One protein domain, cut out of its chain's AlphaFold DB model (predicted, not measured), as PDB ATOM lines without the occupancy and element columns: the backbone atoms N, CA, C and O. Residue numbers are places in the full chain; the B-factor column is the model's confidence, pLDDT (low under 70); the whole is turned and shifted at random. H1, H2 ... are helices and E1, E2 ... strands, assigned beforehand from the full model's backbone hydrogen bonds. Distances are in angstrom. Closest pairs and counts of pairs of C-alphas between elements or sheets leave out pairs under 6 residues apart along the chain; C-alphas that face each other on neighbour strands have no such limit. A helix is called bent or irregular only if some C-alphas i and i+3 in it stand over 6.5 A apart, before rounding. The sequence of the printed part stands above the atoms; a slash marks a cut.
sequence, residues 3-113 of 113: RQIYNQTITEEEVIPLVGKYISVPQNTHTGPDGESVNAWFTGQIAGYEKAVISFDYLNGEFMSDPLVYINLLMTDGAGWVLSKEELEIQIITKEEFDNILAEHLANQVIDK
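This is residues 3 to 113 of the 113 residues of an uncharacterized protein of Paenibacillus sp. P46E (UniProt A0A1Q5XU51). A twisted antiparallel sheet of seven strands turns at a sharp bend in E4, its long hairpin of E4 and E5 reaching out as an arm. Short helix H1 packs on E4, and H2 begins near E2 and E4 at the end away from the hairpin's tip; residues 103 to 113 stick out there. The 111 printed residues hold two named helices and seven named strands, in the order E1 H1 E2 E3 E4 E5 E6 E7 H2; the class is mixed, helices and strands. The sheet is branched, E2 having three neighbours. The whole is only just loose, close to compact, with a radius of gyration of the C-alphas of 16.2 A, and is elongated, spanning 51 by 33 by 25 A.

Begin at E1, residues 3 to 6, an edge strand antiparallel to E7, residues 87 to 93; N 4 and O 90 are 2.9 A apart. Next comes H1, residues 12 to 18, on the sheet at a height of 7.5 A; its closest C-alpha pair with E4, residues 42 to 57, is Leu 18 and Ile 46, 6.8 A. H1 is only just irregular, C-alphas 14 and 17 being 6.55 A apart; 1 of 3 O i to N i+4 pairs and 2 of 4 O i to N i+3 pairs are within hydrogen-bond range. Look then at E2, residues 22 to 31: E4 and E3, residues 37 to 39, lie on one side of it and E7 on the other side. Within hydrogen-bond range are N 25 and O 42 at 2.8 A, N 30 and O 38 at 2.9 A, and N 91 and O 24 at 2.8 A. E4 bends by 121 degrees at residue 45. E4, E5, residues 62 to 75, and E6, residues 80 to 82, form a meander, each strand the antiparallel neighbour of the one before; N 54 and O 68 are 2.8 A apart, N 73 and O 81 2.9 A. H2, residues 95 to 111, is on the sheet at a height of 10.2 A, the C-alphas of Tyr 22 and Lys 95 being its closest to E2, at 6.4 A. In H2 every O i to N i+4 pair is within range.

Find C-alpha 3 at (28.907, 5.958, 27.916), where E1 begins. E2 runs 25.9 A, E4 30.0 A and E5 34.1 A, from C-alpha 62 at (24.210, 44.230, 36.222). E7 runs 19.4 A, and H2 24.9 A to C-alpha 111 at (34.716, 9.497, -1.889).

The two C-alphas farthest apart, Glu 62 and Ile 111, are 52.6 A apart. The printed part has no cut, and its links between elements are tight. Mean pLDDT of the printed part is 91.0; residues 110 to 113 are under 70.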
ATOM      1  N   ARG A   3      29.759   4.920  28.505       80.56
ATOM      2  CA  ARG A   3      28.907   5.958  27.916       80.56
ATOM      3  C   ARG A   3      28.293   6.782  29.040       80.56
ATOM      4  O   ARG A   3      27.707   6.204  29.956       80.56
ATOM      5  N   GLN A   4      28.414   8.101  28.953       81.50
ATOM      6  CA  GLN A   4      27.795   9.048  29.871       81.50
ATOM      7  C   GLN A   4      26.919  10.012  29.070       81.50
ATOM      8  O   GLN A   4      27.373  10.628  28.109       81.50
ATOM      9  N   ILE A   5      25.644  10.091  29.449       79.44
ATOM     10  CA  ILE A   5      24.652  10.971  28.827       79.44
ATOM     11  C   ILE A   5      24.298  12.040  29.848       79.44
ATOM     12  O   ILE A   5      23.954  11.726  30.990       79.44
ATOM     13  N   TYR A   6      24.372  13.285  29.411       82.19
ATOM     14  CA  TYR A   6      24.122  14.473  30.197       82.19
ATOM     15  C   TYR A   6      22.939  15.218  29.579       82.19
ATOM     16  O   TYR A   6      23.028  15.750  28.476       82.19
ATOM     17  N   ASN A   7      21.835  15.259  30.326       76.12
ATOM     18  CA  ASN A   7      20.656  16.080  30.014       76.12
ATOM     19  C   ASN A   7      20.652  17.385  30.834       76.12
ATOM     20  O   ASN A   7      19.609  17.990  31.072       76.12
ATOM     21  N   GLN A   8      21.809  17.729  31.394       73.12
ATOM     22  CA  GLN A   8      22.049  18.891  32.234       73.12
ATOM     23  C   GLN A   8      23.501  19.329  32.045       73.12
ATOM     24  O   GLN A   8      24.322  18.576  31.518       73.12
ATOM     25  N   THR A   9      23.832  20.527  32.519       81.31
ATOM     26  CA  THR A   9      25.202  21.044  32.452       81.31
ATOM     27  C   THR A   9      26.162  20.132  33.220       81.31
ATOM     28  O   THR A   9      25.993  19.926  34.421       81.31
ATOM     29  N   ILE A  10      27.165  19.607  32.516       88.50
ATOM     30  CA  ILE A  10      28.276  18.846  33.095       88.50
ATOM     31  C   ILE A  10      29.105  19.726  34.038       88.50
ATOM     32  O   ILE A  10      29.293  20.920  33.781       88.50
ATOM     33  N   THR A  11      29.597  19.155  35.135       90.69
ATOM     34  CA  THR A  11      30.389  19.884  36.132       90.69
ATOM     35  C   THR A  11      31.891  19.711  35.940       90.69
ATOM     36  O   THR A  11      32.382  18.868  35.187       90.69
ATOM     37  N   GLU A  12      32.652  20.538  36.654       93.38
ATOM     38  CA  GLU A  12      34.110  20.474  36.662       93.38
ATOM     39  C   GLU A  12      34.619  19.129  37.206       93.38
ATOM     40  O   GLU A  12      35.533  18.526  36.643       93.38
ATOM     41  N   GLU A  13      33.984  18.610  38.259       93.94
ATOM     42  CA  GLU A  13      34.334  17.320  38.857       93.94
ATOM     43  C   GLU A  13      34.126  16.146  37.891       93.94
ATOM     44  O   GLU A  13      34.811  15.128  38.000       93.94
ATOM     45  N   GLU A  14      33.206  16.288  36.937       92.94
ATOM     46  CA  GLU A  14      32.893  15.267  35.939       92.94
ATOM     47  C   GLU A  14      33.879  15.275  34.763       92.94
ATOM     48  O   GLU A  14      34.164  14.212  34.206       92.94
ATOM     49  N   VAL A  15      34.463  16.430  34.413       94.69
ATOM     50  CA  VAL A  15      35.436  16.532  33.307       94.69
ATOM     51  C   VAL A  15      36.881  16.271  33.716       94.69
ATOM     52  O   VAL A  15      37.653  15.770  32.898       94.69
ATOM     53  N   ILE A  16      37.266  16.542  34.968       96.38
ATOM     54  CA  ILE A  16      38.634  16.289  35.461       96.38
ATOM     55  C   ILE A  16      39.109  14.852  35.155       96.38
ATOM     56  O   ILE A  16      40.212  14.690  34.623       96.38
ATOM     57  N   PRO A  17      38.316  13.789  35.406       96.06
ATOM     58  CA  PRO A  17      38.729  12.414  35.133       96.06
ATOM     59  C   PRO A  17      38.851  12.075  33.643       96.06
ATOM     60  O   PRO A  17      39.256  10.953  33.322       96.06
ATOM     61  N   LEU A  18      38.440  12.964  32.735       96.25
ATOM     62  CA  LEU A  18      38.522  12.758  31.290       96.25
ATOM     63  C   LEU A  18      39.891  13.160  30.721       96.25
ATOM     64  O   LEU A  18      40.273  12.667  29.662       96.25
ATOM     65  N   VAL A  19      40.657  13.997  31.426       97.62
ATOM     66  CA  VAL A  19      41.976  14.459  30.972       97.62
ATOM     67  C   VAL A  19      42.907  13.270  30.697       97.62
ATOM     68  O   VAL A  19      43.027  12.346  31.501       97.62
ATOM     69  N   GLY A  20      43.553  13.282  29.529       97.38
ATOM     70  CA  GLY A  20      44.433  12.219  29.040       97.38
ATOM     71  C   GLY A  20      43.720  11.056  28.340       97.38
ATOM     72  O   GLY A  20      44.390  10.256  27.679       97.38
ATOM     73  N   LYS A  21      42.387  10.952  28.438       97.75
ATOM     74  CA  LYS A  21      41.598   9.906  27.768       97.75
ATOM     75  C   LYS A  21      41.244  10.302  26.337       97.75
ATOM     76  O   LYS A  21      41.172  11.485  26.001       97.75
ATOM     77  N   TYR A  22      40.992   9.288  25.514       97.75
ATOM     78  CA  TYR A  22      40.312   9.458  24.236       97.75
ATOM     79  C   TYR A  22      38.804   9.466  24.477       97.75
ATOM     80  O   TYR A  22      38.286   8.643  25.243       97.75
ATOM     81  N   ILE A  23      38.107  10.391  23.825       97.12
ATOM     82  CA  ILE A  23      36.653  10.497  23.886       97.12
ATOM     83  C   ILE A  23      36.046  10.637  22.494       97.12
ATOM     84  O   ILE A  23      36.675  11.174  21.587       97.12
ATOM     85  N   SER A  24      34.799  10.192  22.373       96.12
ATOM     86  CA  SER A  24      33.892  10.533  21.281       96.12
ATOM     87  C   SER A  24      32.697  11.280  21.861       96.12
ATOM     88  O   SER A  24      32.124  10.848  22.865       96.12
ATOM     89  N   VAL A  25      32.334  12.401  21.245       95.88
ATOM     90  CA  VAL A  25      31.193  13.238  21.625       95.88
ATOM     91  C   VAL A  25      30.229  13.290  20.444       95.88
ATOM     92  O   VAL A  25      30.290  14.218  19.637       95.88
ATOM     93  N   PRO A  26      29.368  12.268  20.283       94.44
ATOM     94  CA  PRO A  26      28.434  12.200  19.160       94.44
ATOM     95  C   PRO A  26      27.280  13.207  19.276       94.44
ATOM     96  O   PRO A  26      26.648  13.521  18.267       94.44
ATOM     97  N   GLN A  27      27.005  13.713  20.481       95.50
ATOM     98  CA  GLN A  27      25.964  14.703  20.747       95.50
ATOM     99  C   GLN A  27      26.539  15.829  21.607       95.50
ATOM    100  O   GLN A  27      27.007  15.592  22.717       95.50
ATOM    101  N   ASN A  28      26.533  17.039  21.059       95.31
ATOM    102  CA  ASN A  28      26.968  18.285  21.681       95.31
ATOM    103  C   ASN A  28      26.155  19.429  21.056       95.31
ATOM    104  O   ASN A  28      26.659  20.198  20.232       95.31
ATOM    105  N   THR A  29      24.860  19.465  21.363       94.62
ATOM    106  CA  THR A  29      23.905  20.361  20.702       94.62
ATOM    107  C   THR A  29      23.980  21.764  21.295       94.62
ATOM    108  O   THR A  29      23.807  21.935  22.498       94.62
ATOM    109  N   HIS A  30      24.198  22.781  20.466       91.94
ATOM    110  CA  HIS A  30      24.167  24.189  20.870       91.94
ATOM    111  C   HIS A  30      23.036  24.901  20.143       91.94
ATOM    112  O   HIS A  30      22.945  24.812  18.919       91.94
ATOM    113  N   THR A  31      22.200  25.615  20.892       91.19
ATOM    114  CA  THR A  31      21.106  26.417  20.339       91.19
ATOM    115  C   THR A  31      21.552  27.874  20.213       91.19
ATOM    116  O   THR A  31      21.967  28.500  21.191       91.19
ATOM    117  N   GLY A  32      21.526  28.395  18.986       85.31
ATOM    118  CA  GLY A  32      21.907  29.766  18.665       85.31
ATOM    119  C   GLY A  32      20.856  30.804  19.087       85.31
ATOM    120  O   GLY A  32      19.731  30.454  19.450       85.31
ATOM    121  N   PRO A  33      21.181  32.111  19.023       81.44
ATOM    122  CA  PRO A  33      20.237  33.190  19.342       81.44
ATOM    123  C   PRO A  33      18.999  33.243  18.432       81.44
ATOM    124  O   PRO A  33      17.984  33.826  18.806       81.44
ATOM    125  N   ASP A  34      19.092  32.673  17.234       88.94
ATOM    126  CA  ASP A  34      18.006  32.511  16.262       88.94
ATOM    127  C   ASP A  34      17.101  31.302  16.557       88.94
ATOM    128  O   ASP A  34      16.063  31.138  15.916       88.94
ATOM    129  N   GLY A  35      17.460  30.488  17.554       88.38
ATOM    130  CA  GLY A  35      16.762  29.261  17.917       88.38
ATOM    131  C   GLY A  35      17.159  28.051  17.074       88.38
ATOM    132  O   GLY A  35      16.571  26.987  17.258       88.38
ATOM    133  N   GLU A  36      18.135  28.174  16.168       92.44
ATOM    134  CA  GLU A  36      18.640  27.028  15.416       92.44
ATOM    135  C   GLU A  36      19.604  26.202  16.274       92.44
ATOM    136  O   GLU A  36      20.533  26.726  16.893       92.44
ATOM    137  N   SER A  37      19.388  24.886  16.309       92.88
ATOM    138  CA  SER A  37      20.240  23.951  17.044       92.88
ATOM    139  C   SER A  37      21.242  23.280  16.109       92.88
ATOM    140  O   SER A  37      20.872  22.700  15.086       92.88
ATOM    141  N   VAL A  38      22.519  23.303  16.488       93.00
ATOM    142  CA  VAL A  38      23.608  22.640  15.760       93.00
ATOM    143  C   VAL A  38      24.277  21.621  16.670       93.00
ATOM    144  O   VAL A  38      24.697  21.947  17.778       93.00
ATOM    145  N   ASN A  39      24.424  20.385  16.189       94.56
ATOM    146  CA  ASN A  39      25.217  19.369  16.874       94.56
ATOM    147  C   ASN A  39      26.695  19.484  16.472       94.56
ATOM    148  O   ASN A  39      27.087  19.069  15.378       94.56
ATOM    149  N   ALA A  40      27.515  20.027  17.369       93.56
ATOM    150  CA  ALA A  40      28.953  20.184  17.183       93.56
ATOM    151  C   ALA A  40      29.706  18.940  17.683       93.56
ATOM    152  O   ALA A  40      30.385  18.989  18.712       93.56
ATOM    153  N   TRP A  41      29.539  17.814  16.982       93.75
ATOM    154  CA  TRP A  41      30.188  16.550  17.337       93.75
ATOM    155  C   TRP A  41      31.712  16.631  17.173       93.75
ATOM    156  O   TRP A  41      32.221  17.297  16.270       93.75
ATOM    157  N   PHE A  42      32.446  15.927  18.036       95.12
ATOM    158  CA  PHE A  42      33.906  15.846  17.956       95.12
ATOM    159  C   PHE A  42      34.441  14.550  18.571       95.12
ATOM    160  O   PHE A  42      33.755  13.854  19.316       95.12
ATOM    161  N   THR A  43      35.687  14.211  18.251       95.69
ATOM    162  CA  THR A  43      36.395  13.053  18.811       95.69
ATOM    163  C   THR A  43      37.870  13.395  18.971       95.69
ATOM    164  O   THR A  43      38.414  14.171  18.186       95.69
ATOM    165  N   GLY A  44      38.534  12.843  19.983       96.31
ATOM    166  CA  GLY A  44      39.968  13.057  20.173       96.31
ATOM    167  C   GLY A  44      40.465  12.780  21.580       96.31
ATOM    168  O   GLY A  44      39.724  12.334  22.455       96.31
ATOM    169  N   GLN A  45      41.751  13.052  21.795       97.62
ATOM    170  CA  GLN A  45      42.373  12.953  23.111       97.62
ATOM    171  C   GLN A  45      42.332  14.295  23.837       97.62
ATOM    172  O   GLN A  45      42.753  15.314  23.281       97.62
ATOM    173  N   ILE A  46      41.882  14.274  25.090       98.06
ATOM    174  CA  ILE A  46      41.772  15.466  25.932       98.06
ATOM    175  C   ILE A  46      43.140  15.814  26.524       98.06
ATOM    176  O   ILE A  46      43.725  15.021  27.264       98.06
ATOM    177  N   ALA A  47      43.617  17.023  26.244       98.12
ATOM    178  CA  ALA A  47      44.803  17.625  26.846       98.12
ATOM    179  C   ALA A  47      44.493  18.339  28.173       98.12
ATOM    180  O   ALA A  47      45.338  18.382  29.065       98.12
ATOM    181  N   GLY A  48      43.288  18.887  28.317       97.88
ATOM    182  CA  GLY A  48      42.858  19.613  29.509       97.88
ATOM    183  C   GLY A  48      41.429  20.129  29.381       97.88
ATOM    184  O   GLY A  48      40.701  19.739  28.470       97.88
ATOM    185  N   TYR A  49      41.034  21.025  30.281       97.94
ATOM    186  CA  TYR A  49      39.763  21.735  30.196       97.94
ATOM    187  C   TYR A  49      39.923  23.184  30.658       97.94
ATOM    188  O   TYR A  49      40.859  23.519  31.388       97.94
ATOM    189  N   GLU A  50      38.998  24.035  30.238       96.88
ATOM    190  CA  GLU A  50      38.842  25.403  30.721       96.88
ATOM    191  C   GLU A  50      37.439  25.564  31.303       96.88
ATOM    192  O   GLU A  50      36.466  25.023  30.774       96.88
ATOM    193  N   LYS A  51      37.335  26.333  32.387       95.50
ATOM    194  CA  LYS A  51      36.065  26.753  32.971       95.50
ATOM    195  C   LYS A  51      35.945  28.266  32.885       95.50
ATOM    196  O   LYS A  51      36.760  28.985  33.458       95.50
ATOM    197  N   ALA A  52      34.889  28.736  32.233       93.88
ATOM    198  CA  ALA A  52      34.522  30.144  32.203       93.88
ATOM    199  C   ALA A  52      33.322  30.386  33.122       93.88
ATOM    200  O   ALA A  52      32.329  29.663  33.062       93.88
ATOM    201  N   VAL A  53      33.408  31.414  33.969       94.25
ATOM    202  CA  VAL A  53      32.320  31.853  34.852       94.25
ATOM    203  C   VAL A  53      31.995  33.301  34.509       94.25
ATOM    204  O   VAL A  53      32.835  34.184  34.666       94.25
ATOM    205  N   ILE A  54      30.782  33.534  34.015       93.38
ATOM    206  CA  ILE A  54      30.316  34.838  33.550       93.38
ATOM    207  C   ILE A  54      29.180  35.282  34.462       93.38
ATOM    208  O   ILE A  54      28.086  34.725  34.424       93.38
ATOM    209  N   SER A  55      29.449  36.284  35.295       95.94
ATOM    210  CA  SER A  55      28.469  36.829  36.246       95.94
ATOM    211  C   SER A  55      27.889  38.170  35.816       95.94
ATOM    212  O   SER A  55      26.953  38.634  36.449       95.94
ATOM    213  N   PHE A  56      28.446  38.821  34.796       95.44
ATOM    214  CA  PHE A  56      27.994  40.140  34.362       95.44
ATOM    215  C   PHE A  56      27.084  40.019  33.139       95.44
ATOM    216  O   PHE A  56      27.500  39.479  32.112       95.44
ATOM    217  N   ASP A  57      25.859  40.525  33.258       91.00
ATOM    218  CA  ASP A  57      24.923  40.680  32.153       91.00
ATOM    219  C   ASP A  57      25.193  42.014  31.449       91.00
ATOM    220  O   ASP A  57      24.883  43.094  31.953       91.00
ATOM    221  N   TYR A  58      25.773  41.933  30.253       89.06
ATOM    222  CA  TYR A  58      26.097  43.108  29.447       89.06
ATOM    223  C   TYR A  58      24.867  43.825  28.877       89.06
ATOM    224  O   TYR A  58      24.974  45.006  28.550       89.06
ATOM    225  N   LEU A  59      23.725  43.145  28.738       88.88
ATOM    226  CA  LEU A  59      22.497  43.743  28.212       88.88
ATOM    227  C   LEU A  59      21.822  44.613  29.271       88.88
ATOM    228  O   LEU A  59      21.384  45.721  28.963       88.88
ATOM    229  N   ASN A  60      21.777  44.125  30.511       92.00
ATOM    230  CA  ASN A  60      21.135  44.820  31.629       92.00
ATOM    231  C   ASN A  60      22.114  45.669  32.463       92.00
ATOM    232  O   ASN A  60      21.688  46.527  33.234       92.00
ATOM    233  N   GLY A  61      23.425  45.490  32.275       95.62
ATOM    234  CA  GLY A  61      24.463  46.259  32.964       95.62
ATOM    235  C   GLY A  61      24.604  45.908  34.447       95.62
ATOM    236  O   GLY A  61      25.025  46.754  35.238       95.62
ATOM    237  N   GLU A  62      24.253  44.682  34.832       96.25
ATOM    238  CA  GLU A  62      24.210  44.230  36.222       96.25
ATOM    239  C   GLU A  62      24.883  42.868  36.425       96.25
ATOM    240  O   GLU A  62      25.115  42.107  35.485       96.25
ATOM    241  N   PHE A  63      25.225  42.558  37.677       95.69
ATOM    242  CA  PHE A  63      25.685  41.222  38.042       95.69
ATOM    243  C   PHE A  63      24.484  40.302  38.277       95.69
ATOM    244  O   PHE A  63      23.608  40.615  39.081       95.69
ATOM    245  N   MET A  64      24.481  39.150  37.612       94.12
ATOM    246  CA  MET A  64      23.487  38.094  37.786       94.12
ATOM    247  C   MET A  64      23.639  37.429  39.161       94.12
ATOM    248  O   MET A  64      24.758  37.248  39.650       94.12
ATOM    249  N   SER A  65      22.516  37.015  39.759       91.31
ATOM    250  CA  SER A  65      22.515  36.182  40.974       91.31
ATOM    251  C   SER A  65      23.152  34.819  40.726       91.31
ATOM    252  O   SER A  65      23.895  34.320  41.569       91.31
ATOM    253  N   ASP A  66      22.888  34.255  39.547       90.81
ATOM    254  CA  ASP A  66      23.353  32.944  39.124       90.81
ATOM    255  C   ASP A  66      24.282  33.106  37.915       90.81
ATOM    256  O   ASP A  66      23.838  33.517  36.839       90.81
ATOM    257  N   PRO A  67      25.592  32.842  38.067       91.25
ATOM    258  CA  PRO A  67      26.537  33.021  36.981       91.25
ATOM    259  C   PRO A  67      26.386  31.938  35.914       91.25
ATOM    260  O   PRO A  67      26.164  30.762  36.205       91.25
ATOM    261  N   LEU A  68      26.620  32.316  34.661       90.12
ATOM    262  CA  LEU A  68      26.724  31.365  33.565       90.12
ATOM    263  C   LEU A  68      28.078  30.660  33.643       90.12
ATOM    264  O   LEU A  68      29.126  31.299  33.559       90.12
ATOM    265  N   VAL A  69      28.060  29.336  33.761       91.62
ATOM    266  CA  VAL A  69      29.273  28.506  33.744       91.62
ATOM    267  C   VAL A  69      29.383  27.799  32.402       91.62
ATOM    268  O   VAL A  69      28.397  27.233  31.942       91.62
ATOM    269  N   TYR A  70      30.551  27.827  31.773       92.69
ATOM    270  CA  TYR A  70      30.856  27.070  30.558       92.69
ATOM    271  C   TYR A  70      32.098  26.218  30.787       92.69
ATOM    272  O   TYR A  70      33.037  26.662  31.451       92.69
ATOM    273  N   ILE A  71      32.095  25.009  30.231       95.94
ATOM    274  CA  ILE A  71      33.239  24.102  30.253       95.94
ATOM    275  C   ILE A  71      33.671  23.845  28.815       95.94
ATOM    276  O   ILE A  71      32.851  23.456  27.985       95.94
ATOM    277  N   ASN A  72      34.960  24.040  28.552       96.25
ATOM    278  CA  ASN A  72      35.587  23.725  27.278       96.25
ATOM    279  C   ASN A  72      36.534  22.543  27.465       96.25
ATOM    280  O   ASN A  72      37.379  22.580  28.359       96.25
ATOM    281  N   LEU A  73      36.447  21.528  26.610       97.62
ATOM    282  CA  LEU A  73      37.484  20.503  26.520       97.62
ATOM    283  C   LEU A  73      38.565  20.953  25.545       97.62
ATOM    284  O   LEU A  73      38.274  21.350  24.417       97.62
ATOM    285  N   LEU A  74      39.813  20.887  25.998       98.06
ATOM    286  CA  LEU A  74      40.990  21.215  25.208       98.06
ATOM    287  C   LEU A  74      41.578  19.918  24.665       98.06
ATOM    288  O   LEU A  74      41.910  19.010  25.430       98.06
ATOM    289  N   MET A  75      41.708  19.835  23.351       97.25
ATOM    290  CA  MET A  75      42.158  18.650  22.632       97.25
ATOM    291  C   MET A  75      43.660  18.728  22.345       97.25
ATOM    292  O   MET A  75      44.254  19.802  22.258       97.25
ATOM    293  N   THR A  76      44.299  17.569  22.196       97.00
ATOM    294  CA  THR A  76      45.749  17.471  21.919       97.00
ATOM    295  C   THR A  76      46.174  18.010  20.548       97.00
ATOM    296  O   THR A  76      47.352  18.303  20.357       97.00
ATOM    297  N   ASP A  77      45.240  18.183  19.614       93.38
ATOM    298  CA  ASP A  77      45.457  18.824  18.310       93.38
ATOM    299  C   ASP A  77      45.373  20.364  18.367       93.38
ATOM    300  O   ASP A  77      45.584  21.036  17.359       93.38
ATOM    301  N   GLY A  78      45.098  20.928  19.549       92.88
ATOM    302  CA  GLY A  78      44.949  22.363  19.777       92.88
ATOM    303  C   GLY A  78      43.516  22.882  19.641       92.88
ATOM    304  O   GLY A  78      43.301  24.074  19.864       92.88
ATOM    305  N   ALA A  79      42.536  22.035  19.308       95.06
ATOM    306  CA  ALA A  79      41.133  22.437  19.263       95.06
ATOM    307  C   ALA A  79      40.539  22.602  20.674       95.06
ATOM    308  O   ALA A  79      40.897  21.889  21.612       95.06
ATOM    309  N   GLY A  80      39.594  23.533  20.817       96.31
ATOM    310  CA  GLY A  80      38.804  23.724  22.033       96.31
ATOM    311  C   GLY A  80      37.320  23.571  21.726       96.31
ATOM    312  O   GLY A  80      36.823  24.203  20.795       96.31
ATOM    313  N   TRP A  81      36.615  22.755  22.508       96.50
ATOM    314  CA  TRP A  81      35.195  22.468  22.307       96.50
ATOM    315  C   TRP A  81      34.380  22.836  23.536       96.50
ATOM    316  O   TRP A  81      34.557  22.242  24.598       96.50
ATOM    317  N   VAL A  82      33.462  23.789  23.373       95.50
ATOM    318  CA  VAL A  82      32.462  24.125  24.393       95.50
ATOM    319  C   VAL A  82      31.494  22.948  24.532       95.50
ATOM    320  O   VAL A  82      30.962  22.453  23.533       95.50
ATOM    321  N   LEU A  83      31.261  22.506  25.765       95.50
ATOM    322  CA  LEU A  83      30.291  21.461  26.074       95.50
ATOM    323  C   LEU A  83      28.882  22.044  26.198       95.50
ATOM    324  O   LEU A  83      28.675  23.084  26.828       95.50
ATOM    325  N   SER A  84      27.914  21.360  25.590       93.62
ATOM    326  CA  SER A  84      26.502  21.718  25.656       93.62
ATOM    327  C   SER A  84      25.974  21.684  27.090       93.62
ATOM    328  O   SER A  84      26.383  20.869  27.920       93.62
ATOM    329  N   LYS A  85      25.026  22.582  27.363       88.00
ATOM    330  CA  LYS A  85      24.255  22.630  28.613       88.00
ATOM    331  C   LYS A  85      22.933  21.867  28.532       88.00
ATOM    332  O   LYS A  85      22.310  21.667  29.572       88.00
ATOM    333  N   GLU A  86      22.513  21.505  27.322       83.94
ATOM    334  CA  GLU A  86      21.197  20.942  27.012       83.94
ATOM    335  C   GLU A  86      21.318  19.442  26.752       83.94
ATOM    336  O   GLU A  86      20.870  18.625  27.555       83.94
ATOM    337  N   GLU A  87      21.979  19.086  25.651       89.75
ATOM    338  CA  GLU A  87      22.109  17.715  25.185       89.75
ATOM    339  C   GLU A  87      23.572  17.391  24.893       89.75
ATOM    340  O   GLU A  87      24.159  17.856  23.906       89.75
ATOM    341  N   LEU A  88      24.156  16.572  25.764       94.50
ATOM    342  CA  LEU A  88      25.552  16.178  25.692       94.50
ATOM    343  C   LEU A  88      25.694  14.672  25.913       94.50
ATOM    344  O   LEU A  88      25.193  14.104  26.881       94.50
ATOM    345  N   GLU A  89      26.453  14.021  25.044       95.19
ATOM    346  CA  GLU A  89      26.865  12.636  25.219       95.19
ATOM    347  C   GLU A  89      28.376  12.531  25.088       95.19
ATOM    348  O   GLU A  89      28.932  12.887  24.054       95.19
ATOM    349  N   ILE A  90      29.030  11.972  26.107       95.56
ATOM    350  CA  ILE A  90      30.464  11.696  26.088       95.56
ATOM    351  C   ILE A  90      30.679  10.193  26.238       95.56
ATOM    352  O   ILE A  90      30.175   9.539  27.156       95.56
ATOM    353  N   GLN A  91      31.476   9.635  25.337       96.00
ATOM    354  CA  GLN A  91      31.911   8.249  25.379       96.00
ATOM    355  C   GLN A  91      33.416   8.209  25.593       96.00
ATOM    356  O   GLN A  91      34.168   8.790  24.816       96.00
ATOM    357  N   ILE A  92      33.868   7.488  26.618       96.31
ATOM    358  CA  ILE A  92      35.291   7.169  26.755       96.31
ATOM    359  C   ILE A  92      35.595   6.008  25.817       96.31
ATOM    360  O   ILE A  92      35.019   4.919  25.957       96.31
ATOM    361  N   ILE A  93      36.530   6.252  24.905       96.38
ATOM    362  CA  ILE A  93      36.974   5.298  23.895       96.38
ATOM    363  C   ILE A  93      38.448   4.942  24.105       96.38
ATOM    364  O   ILE A  93      39.200   5.598  24.829       96.38
ATOM    365  N   THR A  94      38.856   3.849  23.491       96.56
ATOM    366  CA  THR A  94      40.244   3.418  23.383       96.56
ATOM    367  C   THR A  94      40.937   4.153  22.239       96.56
ATOM    368  O   THR A  94      40.298   4.714  21.350       96.56
ATOM    369  N   LYS A  95      42.272   4.115  22.233       95.25
ATOM    370  CA  LYS A  95      43.054   4.633  21.108       95.25
ATOM    371  C   LYS A  95      42.713   3.912  19.795       95.25
ATOM    372  O   LYS A  95      42.602   4.560  18.768       95.25
ATOM    373  N   GLU A  96      42.519   2.594  19.838       96.38
ATOM    374  CA  GLU A  96      42.163   1.799  18.655       96.38
ATOM    375  C   GLU A  96      40.813   2.234  18.065       96.38
ATOM    376  O   GLU A  96      40.697   2.428  16.860       96.38
ATOM    377  N   GLU A  97      39.807   2.463  18.913       94.88
ATOM    378  CA  GLU A  97      38.510   3.003  18.483       94.88
ATOM    379  C   GLU A  97      38.652   4.409  17.874       94.88
ATOM    380  O   GLU A  97      38.035   4.690  16.848       94.88
ATOM    381  N   PHE A  98      39.494   5.275  18.449       94.44
ATOM    382  CA  PHE A  98      39.791   6.591  17.874       94.44
ATOM    383  C   PHE A  98      40.453   6.484  16.491       94.44
ATOM    384  O   PHE A  98      40.007   7.141  15.549       94.44
ATOM    385  N   ASP A  99      41.475   5.636  16.358       94.12
ATOM    386  CA  ASP A  99      42.197   5.423  15.101       94.12
ATOM    387  C   ASP A  99      41.244   4.900  14.002       94.12
ATOM    388  O   ASP A  99      41.327   5.332  12.849       94.12
ATOM    389  N   ASN A 100      40.278   4.042  14.364       93.69
ATOM    390  CA  ASN A 100      39.238   3.555  13.452       93.69
ATOM    391  C   ASN A 100      38.278   4.671  12.998       93.69
ATOM    392  O   ASN A 100      38.046   4.813  11.798       93.69
ATOM    393  N   ILE A 101      37.770   5.501  13.921       90.56
ATOM    394  CA  ILE A 101      36.889   6.639  13.583       90.56
ATOM    395  C   ILE A 101      37.607   7.614  12.640       90.56
ATOM    396  O   ILE A 101      37.024   8.099  11.667       90.56
ATOM    397  N   LEU A 102      38.886   7.893  12.904       88.69
ATOM    398  CA  LEU A 102      39.689   8.767  12.056       88.69
ATOM    399  C   LEU A 102      39.862   8.181  10.647       88.69
ATOM    400  O   LEU A 102      39.719   8.905   9.660       88.69
ATOM    401  N   ALA A 103      40.137   6.878  10.540       90.88
ATOM    402  CA  ALA A 103      40.262   6.199   9.254       90.88
ATOM    403  C   ALA A 103      38.956   6.246   8.440       90.88
ATOM    404  O   ALA A 103      38.997   6.545   7.245       90.88
ATOM    405  N   GLU A 104      37.804   6.017   9.077       89.56
ATOM    406  CA  GLU A 104      36.484   6.120   8.437       89.56
ATOM    407  C   GLU A 104      36.199   7.542   7.939       89.56
ATOM    408  O   GLU A 104      35.776   7.735   6.797       89.56
ATOM    409  N   HIS A 105      36.482   8.554   8.765       85.62
ATOM    410  CA  HIS A 105      36.292   9.952   8.388       85.62
ATOM    411  C   HIS A 105      37.146  10.338   7.172       85.62
ATOM    412  O   HIS A 105      36.648  10.954   6.228       85.62
ATOM    413  N   LEU A 106      38.421   9.935   7.161       85.38
ATOM    414  CA  LEU A 106      39.331  10.185   6.044       85.38
ATOM    415  C   LEU A 106      38.898   9.449   4.769       85.38
ATOM    416  O   LEU A 106      38.976  10.027   3.688       85.38
ATOM    417  N   ALA A 107      38.416   8.209   4.878       87.19
ATOM    418  CA  ALA A 107      37.906   7.456   3.734       87.19
ATOM    419  C   ALA A 107      36.682   8.139   3.101       87.19
ATOM    420  O   ALA A 107      36.621   8.276   1.879       87.19
ATOM    421  N   ASN A 108      35.751   8.636   3.918       81.19
ATOM    422  CA  ASN A 108      34.552   9.323   3.433       81.19
ATOM    423  C   ASN A 108      34.881  10.650   2.727       81.19
ATOM    424  O   ASN A 108      34.290  10.954   1.695       81.19
ATOM    425  N   GLN A 109      35.888  11.398   3.193       74.06
ATOM    426  CA  GLN A 109      36.340  12.619   2.506       74.06
ATOM    427  C   GLN A 109      36.983  12.371   1.129       74.06
ATOM    428  O   GLN A 109      37.092  13.301   0.328       74.06
ATOM    429  N   VAL A 110      37.462  11.152   0.859       61.97
ATOM    430  CA  VAL A 110      38.060  10.780  -0.436       61.97
ATOM    431  C   VAL A 110      36.988  10.394  -1.460       61.97
ATOM    432  O   VAL A 110      37.230  10.532  -2.653       61.97
ATOM    433  N   ILE A 111      35.815   9.936  -1.014       57.53
ATOM    434  CA  ILE A 111      34.716   9.497  -1.889       57.53
ATOM    435  C   ILE A 111      33.892  10.690  -2.410       57.53
ATOM    436  O   ILE A 111      33.363  10.622  -3.516       57.53
ATOM    437  N   ASP A 112      33.845  11.795  -1.661       49.47
ATOM    438  CA  ASP A 112      33.132  13.030  -2.030       49.47
ATOM    439  C   ASP A 112      33.982  14.037  -2.848       49.47
ATOM    440  O   ASP A 112      33.632  15.217  -2.949       49.47
ATOM    441  N   LYS A 113      35.104  13.600  -3.439       44.31
ATOM    442  CA  LYS A 113      35.955  14.402  -4.344       44.31
ATOM    443  C   LYS A 113      36.008  13.813  -5.746       44.31
ATOM    444  O   LYS A 113      35.990  14.625  -6.699       44.31
TER     445      LYS A 113